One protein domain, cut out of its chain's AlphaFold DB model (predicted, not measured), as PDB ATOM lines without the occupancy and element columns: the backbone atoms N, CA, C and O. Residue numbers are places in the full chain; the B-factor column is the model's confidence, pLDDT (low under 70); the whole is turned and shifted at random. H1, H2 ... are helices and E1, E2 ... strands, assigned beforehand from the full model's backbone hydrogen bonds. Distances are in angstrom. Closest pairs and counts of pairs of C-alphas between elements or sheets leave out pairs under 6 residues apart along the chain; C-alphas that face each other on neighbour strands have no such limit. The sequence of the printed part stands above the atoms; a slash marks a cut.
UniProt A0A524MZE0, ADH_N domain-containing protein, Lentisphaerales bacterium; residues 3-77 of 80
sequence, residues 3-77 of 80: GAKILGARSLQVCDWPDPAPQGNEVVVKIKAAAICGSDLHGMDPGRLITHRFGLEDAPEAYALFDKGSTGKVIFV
ATOM      1  N   GLY A   3       2.650  54.994 187.186       86.50
ATOM      2  CA  GLY A   3       4.084  55.006 186.884       86.50
ATOM      3  C   GLY A   3       4.660  53.605 186.685       86.50
ATOM      4  O   GLY A   3       4.003  52.603 186.967       86.50
ATOM      5  N   ALA A   4       5.896  53.536 186.203       84.69
ATOM      6  CA  ALA A   4       6.663  52.300 186.116       84.69
ATOM      7  C   ALA A   4       7.674  52.234 187.270       84.69
ATOM      8  O   ALA A   4       8.450  53.167 187.461       84.69
ATOM      9  N   LYS A   5       7.682  51.130 188.022       83.62
ATOM     10  CA  LYS A   5       8.668  50.846 189.070       83.62
ATOM     11  C   LYS A   5       9.541  49.674 188.651       83.62
ATOM     12  O   LYS A   5       9.033  48.593 188.355       83.62
ATOM     13  N   ILE A   6      10.852  49.878 188.676       83.31
ATOM     14  CA  ILE A   6      11.835  48.813 188.483       83.31
ATOM     15  C   ILE A   6      11.964  48.055 189.806       83.31
ATOM     16  O   ILE A   6      12.214  48.652 190.852       83.31
ATOM     17  N   LEU A   7      11.739  46.743 189.768       79.31
ATOM     18  CA  LEU A   7      11.765  45.863 190.941       79.31
ATOM     19  C   LEU A   7      13.077  45.073 191.061       79.31
ATOM     20  O   LEU A   7      13.306  44.416 192.071       79.31
ATOM     21  N   GLY A   8      13.929  45.121 190.034       72.69
ATOM     22  CA  GLY A   8      15.203  44.409 189.971       72.69
ATOM     23  C   GLY A   8      15.644  44.171 188.528       72.69
ATOM     24  O   GLY A   8      15.020  44.673 187.588       72.69
ATOM     25  N   ALA A   9      16.703  43.377 188.342       71.19
ATOM     26  CA  ALA A   9      17.224  43.056 187.016       71.19
ATOM     27  C   ALA A   9      16.115  42.470 186.126       71.19
ATOM     28  O   ALA A   9      15.597  41.384 186.384       71.19
ATOM     29  N   ARG A  10      15.759  43.201 185.060       69.62
ATOM     30  CA  ARG A  10      14.729  42.824 184.074       69.62
ATOM     31  C   ARG A  10      13.301  42.694 184.637       69.62
ATOM     32  O   ARG A  10      12.467  42.065 183.990       69.62
ATOM     33  N   SER A  11      13.002  43.286 185.796       76.81
ATOM     34  CA  SER A  11      11.663  43.257 186.400       76.81
ATOM     35  C   SER A  11      11.097  44.667 186.562       76.81
ATOM     36  O   SER A  11      11.727  45.532 187.174       76.81
ATOM     37  N   LEU A  12       9.905  44.898 186.009       81.19
ATOM     38  CA  LEU A  12       9.204  46.180 186.034       81.19
ATOM     39  C   LEU A  12       7.715  45.951 186.292       81.19
ATOM     40  O   LEU A  12       7.125  45.014 185.758       81.19
ATOM     41  N   GLN A  13       7.110  46.829 187.085       83.88
ATOM     42  CA  GLN A  13       5.679  46.818 187.357       83.88
ATOM     43  C   GLN A  13       5.079  48.200 187.114       83.88
ATOM     44  O   GLN A  13       5.668  49.219 187.478       83.88
ATOM     45  N   VAL A  14       3.892  48.230 186.510       88.44
ATOM     46  CA  VAL A  14       3.066  49.437 186.474       88.44
ATOM     47  C   VAL A  14       2.271  49.495 187.769       88.44
ATOM     48  O   VAL A  14       1.524  48.558 188.055       88.44
ATOM     49  N   CYS A  15       2.415  50.575 188.531       83.25
ATOM     50  CA  CYS A  15       1.640  50.772 189.754       83.25
ATOM     51  C   CYS A  15       0.896  52.109 189.743       83.25
ATOM     52  O   CYS A  15       1.202  53.022 188.967       83.25
ATOM     53  N   ASP A  16      -0.088  52.195 190.630       91.75
ATOM     54  CA  ASP A  16      -0.826  53.406 190.952       91.75
ATOM     55  C   ASP A  16      -0.264  54.023 192.238       91.75
ATOM     56  O   ASP A  16      -0.006  53.325 193.221       91.75
ATOM     57  N   TRP A  17      -0.087  55.340 192.231       88.12
ATOM     58  CA  TRP A  17       0.349  56.140 193.374       88.12
ATOM     59  C   TRP A  17      -0.553  57.362 193.546       88.12
ATOM     60  O   TRP A  17      -1.168  57.802 192.569       88.12
ATOM     61  N   PRO A  18      -0.621  57.959 194.748       91.56
ATOM     62  CA  PRO A  18      -1.170  59.302 194.890       91.56
ATOM     63  C   PRO A  18      -0.381  60.292 194.024       91.56
ATOM     64  O   PRO A  18       0.805  60.093 193.751       91.56
ATOM     65  N   ASP A  19      -1.048  61.348 193.564       91.44
ATOM     66  CA  ASP A  19      -0.342  62.448 192.910       91.44
ATOM     67  C   ASP A  19       0.589  63.126 193.931       91.44
ATOM     68  O   ASP A  19       0.171  63.356 195.071       91.44
ATOM     69  N   PRO A  20       1.855  63.410 193.573       87.44
ATOM     70  CA  PRO A  20       2.791  64.025 194.501       87.44
ATOM     71  C   PRO A  20       2.375  65.468 194.798       87.44
ATOM     72  O   PRO A  20       1.959  66.202 193.902       87.44
ATOM     73  N   ALA A  21       2.530  65.883 196.053       92.94
ATOM     74  CA  ALA A  21       2.460  67.286 196.437       92.94
ATOM     75  C   ALA A  21       3.886  67.865 196.450       92.94
ATOM     76  O   ALA A  21       4.778  67.207 196.992       92.94
ATOM     77  N   PRO A  22       4.123  69.057 195.875       94.50
ATOM     78  CA  PRO A  22       5.437  69.689 195.950       94.50
ATOM     79  C   PRO A  22       5.785  70.035 197.404       94.50
ATOM     80  O   PRO A  22       4.910  70.449 198.169       94.50
ATOM     81  N   GLN A  23       7.059  69.909 197.779       92.75
ATOM     82  CA  GLN A  23       7.573  70.341 199.080       92.75
ATOM     83  C   GLN A  23       8.554  71.506 198.928       92.75
ATOM     84  O   GLN A  23       9.394  71.512 198.032       92.75
ATOM     85  N   GLY A  24       8.488  72.492 199.829       94.56
ATOM     86  CA  GLY A  24       9.418  73.627 199.845       94.56
ATOM     87  C   GLY A  24       9.500  74.347 198.493       94.56
ATOM     88  O   GLY A  24       8.560  75.032 198.102       94.56
ATOM     89  N   ASN A  25      10.625  74.168 197.794       95.00
ATOM     90  CA  ASN A  25      10.923  74.799 196.503       95.00
ATOM     91  C   ASN A  25      10.738  73.856 195.296       95.00
ATOM     92  O   ASN A  25      11.283  74.107 194.222       95.00
ATOM     93  N   GLU A  26      10.019  72.751 195.463       94.94
ATOM     94  CA  GLU A  26       9.715  71.817 194.381       94.94
ATOM     95  C   GLU A  26       8.529  72.285 193.533       94.94
ATOM     96  O   GLU A  26       7.645  73.016 193.978       94.94
ATOM     97  N   VAL A  27       8.475  71.796 192.296       86.62
ATOM     98  CA  VAL A  27       7.334  71.974 191.394       86.62
ATOM     99  C   VAL A  27       6.913  70.622 190.836       86.62
ATOM    100  O   VAL A  27       7.751  69.777 190.522       86.62
ATOM    101  N   VAL A  28       5.607  70.416 190.683       89.44
ATOM    102  CA  VAL A  28       5.059  69.206 190.059       89.44
ATOM    103  C   VAL A  28       4.764  69.499 188.595       89.44
ATOM    104  O   VAL A  28       3.961  70.373 188.273       89.44
ATOM    105  N   VAL A  29       5.413  68.756 187.697       86.50
ATOM    106  CA  VAL A  29       5.259  68.912 186.245       86.50
ATOM    107  C   VAL A  29       4.538  67.704 185.664       86.50
ATOM    108  O   VAL A  29       4.877  66.555 185.946       86.50
ATOM    109  N   LYS A  30       3.554  67.955 184.796       83.06
ATOM    110  CA  LYS A  30       2.879  66.894 184.045       83.06
ATOM    111  C   LYS A  30       3.791  66.377 182.933       83.06
ATOM    112  O   LYS A  30       4.067  67.086 181.966       83.06
ATOM    113  N   ILE A  31       4.199  65.119 183.044       81.94
ATOM    114  CA  ILE A  31       5.005  64.439 182.027       81.94
ATOM    115  C   ILE A  31       4.164  64.219 180.759       81.94
ATOM    116  O   ILE A  31       3.074  63.649 180.824       81.94
ATOM    117  N   LYS A  32       4.664  64.679 179.603       72.88
ATOM    118  CA  LYS A  32       4.069  64.402 178.277       72.88
ATOM    119  C   LYS A  32       4.673  63.167 177.604       72.88
ATOM    120  O   LYS A  32       3.962  62.457 176.904       72.88
ATOM    121  N   ALA A  33       5.966  62.932 177.812       73.50
ATOM    122  CA  ALA A  33       6.712  61.798 177.280       73.50
ATOM    123  C   ALA A  33       7.919  61.498 178.184       73.50
ATOM    124  O   ALA A  33       8.440  62.402 178.836       73.50
ATOM    125  N   ALA A  34       8.351  60.238 178.208       74.62
ATOM    126  CA  ALA A  34       9.560  59.777 178.883       74.62
ATOM    127  C   ALA A  34      10.193  58.640 178.065       74.62
ATOM    128  O   ALA A  34       9.483  57.914 177.368       74.62
ATOM    129  N   ALA A  35      11.512  58.486 178.159       72.62
ATOM    130  CA  ALA A  35      12.272  57.414 177.519       72.62
ATOM    131  C   ALA A  35      13.085  56.642 178.572       72.62
ATOM    132  O   ALA A  35      13.366  57.175 179.642       72.62
ATOM    133  N   ILE A  36      13.452  55.393 178.265       74.31
ATOM    134  CA  ILE A  36      14.221  54.517 179.164       74.31
ATOM    135  C   ILE A  36      15.712  54.605 178.818       74.31
ATOM    136  O   ILE A  36      16.124  54.280 177.699       74.31
ATOM    137  N   CYS A  37      16.537  54.993 179.787       73.19
ATOM    138  CA  CYS A  37      17.989  55.048 179.661       73.19
ATOM    139  C   CYS A  37      18.639  53.666 179.884       73.19
ATOM    140  O   CYS A  37      18.012  52.695 180.295       73.19
ATOM    141  N   GLY A  38      19.926  53.517 179.549       68.06
ATOM    142  CA  GLY A  38      20.712  52.315 179.878       68.06
ATOM    143  C   GLY A  38      20.911  52.119 181.376       68.06
ATOM    144  O   GLY A  38      20.838  50.987 181.844       68.06
ATOM    145  N   SER A  39      21.087  53.214 182.116       68.69
ATOM    146  CA  SER A  39      21.241  53.210 183.575       68.69
ATOM    147  C   SER A  39      20.029  52.625 184.294       68.69
ATOM    148  O   SER A  39      20.186  51.922 185.285       68.69
ATOM    149  N   ASP A  40      18.826  52.821 183.751       71.25
ATOM    150  CA  ASP A  40      17.579  52.301 184.330       71.25
ATOM    151  C   ASP A  40      17.538  50.761 184.364       71.25
ATOM    152  O   ASP A  40      16.711  50.160 185.044       71.25
ATOM    153  N   LEU A  41      18.436  50.095 183.632       70.69
ATOM    154  CA  LEU A  41      18.472  48.646 183.463       70.69
ATOM    155  C   LEU A  41      19.591  47.969 184.268       70.69
ATOM    156  O   LEU A  41      20.052  46.911 183.840       70.69
ATOM    157  N   HIS A  42      20.037  48.538 185.399       62.81
ATOM    158  CA  HIS A  42      21.065  47.949 186.277       62.81
ATOM    159  C   HIS A  42      20.930  46.411 186.384       62.81
ATOM    160  O   HIS A  42      19.958  45.887 186.930       62.81
ATOM    161  N   GLY A  43      21.894  45.688 185.792       56.44
ATOM    162  CA  GLY A  43      21.858  44.229 185.591       56.44
ATOM    163  C   GLY A  43      21.748  43.764 184.127       56.44
ATOM    164  O   GLY A  43      21.793  42.565 183.862       56.44
ATOM    165  N   MET A  44      21.617  44.679 183.163       56.47
ATOM    166  CA  MET A  44      21.712  44.396 181.730       56.47
ATOM    167  C   MET A  44      23.084  44.818 181.200       56.47
ATOM    168  O   MET A  44      23.481  45.959 181.405       56.47
ATOM    169  N   ASP A  45      23.779  43.914 180.500       65.25
ATOM    170  CA  ASP A  45      25.001  44.246 179.759       65.25
ATOM    171  C   ASP A  45      24.691  45.360 178.738       65.25
ATOM    172  O   ASP A  45      23.953  45.107 177.773       65.25
ATOM    173  N   PRO A  46      25.224  46.585 178.928       60.31
ATOM    174  CA  PRO A  46      24.978  47.688 178.012       60.31
ATOM    175  C   PRO A  46      25.488  47.368 176.605       60.31
ATOM    176  O   PRO A  46      24.913  47.872 175.644       60.31
ATOM    177  N   GLY A  47      26.454  46.452 176.458       66.06
ATOM    178  CA  GLY A  47      26.921  45.912 175.183       66.06
ATOM    179  C   GLY A  47      25.802  45.431 174.260       66.06
ATOM    180  O   GLY A  47      25.900  45.612 173.051       66.06
ATOM    181  N   ARG A  48      24.702  44.901 174.811       66.62
ATOM    182  CA  ARG A  48      23.551  44.410 174.028       66.62
ATOM    183  C   ARG A  48      22.556  45.506 173.632       66.62
ATOM    184  O   ARG A  48      21.637  45.236 172.867       66.62
ATOM    185  N   LEU A  49      22.717  46.717 174.165       65.62
ATOM    186  CA  LEU A  49      21.910  47.901 173.843       65.62
ATOM    187  C   LEU A  49      22.678  48.918 172.988       65.62
ATOM    188  O   LEU A  49      22.075  49.856 172.464       65.62
ATOM    189  N   ILE A  50      23.998  48.756 172.872       74.19
ATOM    190  CA  ILE A  50      24.853  49.595 172.038       74.19
ATOM    191  C   ILE A  50      24.581  49.245 170.577       74.19
ATOM    192  O   ILE A  50      24.927  48.167 170.105       74.19
ATOM    193  N   THR A  51      23.956  50.183 169.872       78.31
ATOM    194  CA  THR A  51      23.698  50.058 168.428       78.31
ATOM    195  C   THR A  51      24.839  50.624 167.587       78.31
ATOM    196  O   THR A  51      25.118  50.105 166.515       78.31
ATOM    197  N   HIS A  52      25.511  51.662 168.088       80.19
ATOM    198  CA  HIS A  52      26.581  52.377 167.399       80.19
ATOM    199  C   HIS A  52      27.672  52.739 168.412       80.19
ATOM    200  O   HIS A  52      27.371  52.988 169.584       80.19
ATOM    201  N   ARG A  53      28.931  52.749 167.970       82.50
ATOM    202  CA  ARG A  53      30.107  53.128 168.765       82.50
ATOM    203  C   ARG A  53      30.848  54.224 168.014       82.50
ATOM    204  O   ARG A  53      31.040  54.083 166.813       82.50
ATOM    205  N   PHE A  54      31.237  55.267 168.734       79.69
ATOM    206  CA  PHE A  54      31.900  56.448 168.194       79.69
ATOM    207  C   PHE A  54      33.105  56.801 169.062       79.69
ATOM    208  O   PHE A  54      33.042  56.621 170.287       79.69
ATOM    209  N   GLY A  55      34.164  57.310 168.427       79.38
ATOM    210  CA  GLY A  55      35.220  58.036 169.126       79.38
ATOM    211  C   GLY A  55      34.697  59.375 169.650       79.38
ATOM    212  O   GLY A  55      33.588  59.810 169.315       79.38
ATOM    213  N   LEU A  56      35.473  60.043 170.502       78.88
ATOM    214  CA  LEU A  56      35.081  61.352 171.040       78.88
ATOM    215  C   LEU A  56      35.081  62.433 169.945       78.88
ATOM    216  O   LEU A  56      34.252  63.342 169.959       78.88
ATOM    217  N   GLU A  57      35.988  62.311 168.984       84.31
ATOM    218  CA  GLU A  57      36.110  63.146 167.794       84.31
ATOM    219  C   GLU A  57      34.856  63.110 166.905       84.31
ATOM    220  O   GLU A  57      34.510  64.120 166.288       84.31
ATOM    221  N   ASP A  58      34.119  61.999 166.926       85.94
ATOM    222  CA  ASP A  58      32.908  61.793 166.128       85.94
ATOM    223  C   ASP A  58      31.635  62.289 166.841       85.94
ATOM    224  O   ASP A  58      30.515  62.075 166.365       85.94
ATOM    225  N   ALA A  59      31.762  62.966 167.989       81.56
ATOM    226  CA  ALA A  59      30.622  63.457 168.763       81.56
ATOM    227  C   ALA A  59      29.589  64.270 167.956       81.56
ATOM    228  O   ALA A  59      28.389  64.040 168.155       81.56
ATOM    229  N   PRO A  60      29.982  65.163 167.022       87.75
ATOM    230  CA  PRO A  60      29.018  65.871 166.182       87.75
ATOM    231  C   PRO A  60      28.188  64.938 165.287       87.75
ATOM    232  O   PRO A  60      26.978  65.129 165.148       87.75
ATOM    233  N   GLU A  61      28.810  63.912 164.703       89.44
ATOM    234  CA  GLU A  61      28.127  62.936 163.847       89.44
ATOM    235  C   GLU A  61      27.196  62.043 164.666       89.44
ATOM    236  O   GLU A  61      26.030  61.852 164.308       89.44
ATOM    237  N   ALA A  62      27.681  61.558 165.808       86.12
ATOM    238  CA  ALA A  62      26.909  60.741 166.730       86.12
ATOM    239  C   ALA A  62      25.640  61.471 167.207       86.12
ATOM    240  O   ALA A  62      24.560  60.876 167.269       86.12
ATOM    241  N   TYR A  63      25.746  62.777 167.482       83.00
ATOM    242  CA  TYR A  63      24.604  63.618 167.840       83.00
ATOM    243  C   TYR A  63      23.619  63.782 166.676       83.00
ATOM    244  O   TYR A  63      22.419  63.576 166.853       83.00
ATOM    245  N   ALA A  64      24.109  64.089 165.471       87.94
ATOM    246  CA  ALA A  64      23.261  64.230 164.288       87.94
ATOM    247  C   ALA A  64      22.519  62.929 163.937       87.94
ATOM    248  O   ALA A  64      21.398  62.955 163.428       87.94
ATOM    249  N   LEU A  65      23.136  61.776 164.197       85.44
ATOM    250  CA  LEU A  65      22.520  60.470 164.002       85.44
ATOM    251  C   LEU A  65      21.460  60.161 165.077       85.44
ATOM    252  O   LEU A  65      20.422  59.576 164.761       85.44
ATOM    253  N   PHE A  66      21.691  60.568 166.328       82.31
ATOM    254  CA  PHE A  66      20.694  60.483 167.399       82.31
ATOM    255  C   PHE A  66      19.462  61.350 167.110       82.31
ATOM    256  O   PHE A  66      18.338  60.859 167.209       82.31
ATOM    257  N   ASP A  67      19.667  62.594 166.673       84.62
ATOM    258  CA  ASP A  67      18.599  63.561 166.384       84.62
ATOM    259  C   ASP A  67      17.641  63.092 165.270       84.62
ATOM    260  O   ASP A  67      16.437  63.335 165.312       84.62
ATOM    261  N   LYS A  68      18.141  62.299 164.313       89.06
ATOM    262  CA  LYS A  68      17.322  61.670 163.257       89.06
ATOM    263  C   LYS A  68      16.374  60.578 163.770       89.06
ATOM    264  O   LYS A  68      15.575  60.060 162.991       89.06
ATOM    265  N   GLY A  69      16.477  60.175 165.039       80.25
ATOM    266  CA  GLY A  69      15.644  59.130 165.642       80.25
ATOM    267  C   GLY A  69      15.922  57.715 165.121       80.25
ATOM    268  O   GLY A  69      15.175  56.789 165.424       80.25
ATOM    269  N   SER A  70      16.994  57.522 164.348       78.62
ATOM    270  CA  SER A  70      17.384  56.228 163.772       78.62
ATOM    271  C   SER A  70      18.292  55.396 164.687       78.62
ATOM    272  O   SER A  70      18.800  54.359 164.267       78.62
ATOM    273  N   THR A  71      18.522  55.833 165.931       74.56
ATOM    274  CA  THR A  71      19.357  55.120 166.912       74.56
ATOM    275  C   THR A  71      18.643  54.964 168.247       74.56
ATOM    276  O   THR A  71      17.778  55.758 168.603       74.56
ATOM    277  N   GLY A  72      19.007  53.914 168.991       67.06
ATOM    278  CA  GLY A  72      18.481  53.681 170.337       67.06
ATOM    279  C   GLY A  72      19.340  54.316 171.430       67.06
ATOM    280  O   GLY A  72      18.820  54.993 172.313       67.06
ATOM    281  N   LYS A  73      20.658  54.067 171.396       67.62
ATOM    282  CA  LYS A  73      21.637  54.566 172.376       67.62
ATOM    283  C   LYS A  73      22.975  54.842 171.699       67.62
ATOM    284  O   LYS A  73      23.457  54.000 170.936       67.62
ATOM    285  N   VAL A  74      23.558  55.987 172.041       64.44
ATOM    286  CA  VAL A  74      24.915  56.411 171.689       64.44
ATOM    287  C   VAL A  74      25.741  56.420 172.972       64.44
ATOM    288  O   VAL A  74      25.286  56.936 173.992       64.44
ATOM    289  N   ILE A  75      26.932  55.822 172.937       63.50
ATOM    290  CA  ILE A  75      27.893  55.855 174.043       63.50
ATOM    291  C   ILE A  75      29.230  56.313 173.476       63.50
ATOM    292  O   ILE A  75      29.735  55.708 172.531       63.50
ATOM    293  N   PHE A  76      29.788  57.359 174.077       68.31
ATOM    294  CA  PHE A  76      31.163  57.776 173.841       68.31
ATOM    295  C   PHE A  76      32.078  56.915 174.698       68.31
ATOM    296  O   PHE A  76      31.891  56.824 175.913       68.31
ATOM    297  N   VAL A  77      33.035  56.255 174.060       59.31
ATOM    298  CA  VAL A  77      34.116  55.563 174.756       59.31
ATOM    299  C   VAL A  77      35.339  56.466 174.693       59.31
ATOM    300  O   VAL A  77      35.677  56.967 173.627       59.31
TER     301      VAL A  77
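AT A GLANCE: This is residues 3 to 77 of the 80 residues of the protein "ADH_N domain-containing protein" of Lentisphaerales bacterium (UniProt A0A524MZE0). Little regular structure: a hairpin, E1 and E2, near one end and a small cluster of E3, H1 and E4 at the other, joined by the long unnamed stretch 17 to 51. Of it, residues 21 to 27 and 30 to 35 stand free. The printed part has 75 residues, 27 in four strands and one helix, E1 E2 E3 H1 E4, class mixed. It is only just loose, close to extended, radius of gyration of the C-alphas 16.8 A, spanning 45 by 29 by 22 A.

HOW THE PARTS SIT: Look at E1, residues 3 to 8, and E2, residues 11 to 16, an antiparallel hairpin; N 5 and O 13 are 2.8 A apart, within hydrogen-bond range. E3, residues 52 to 54, and E4, residues 74 to 76, meet only at a point; C-alphas 54 and 76 face each other at 5.8 A. In H1, residues 59 to 67, every O i to N i+4 pair is within range; its closest C-alphas with E4 are Ala 62 and Val 74, 6.9 A. E1 and H1 are apart.

IN THESE COORDINATES: Find C-alpha 3 at (4.084, 55.006, 186.884); E1 runs 15.7 A, E2 16.7 A, H1 12.3 A. E4 ends at C-alpha 76, (31.163, 57.776, 173.841).

THE WHOLE: The printed part has no cut; the link E2 to E3 is long. Model pLDDT is under 70 at residues 10, 38 to 39, 42 to 49 and 72 to 77.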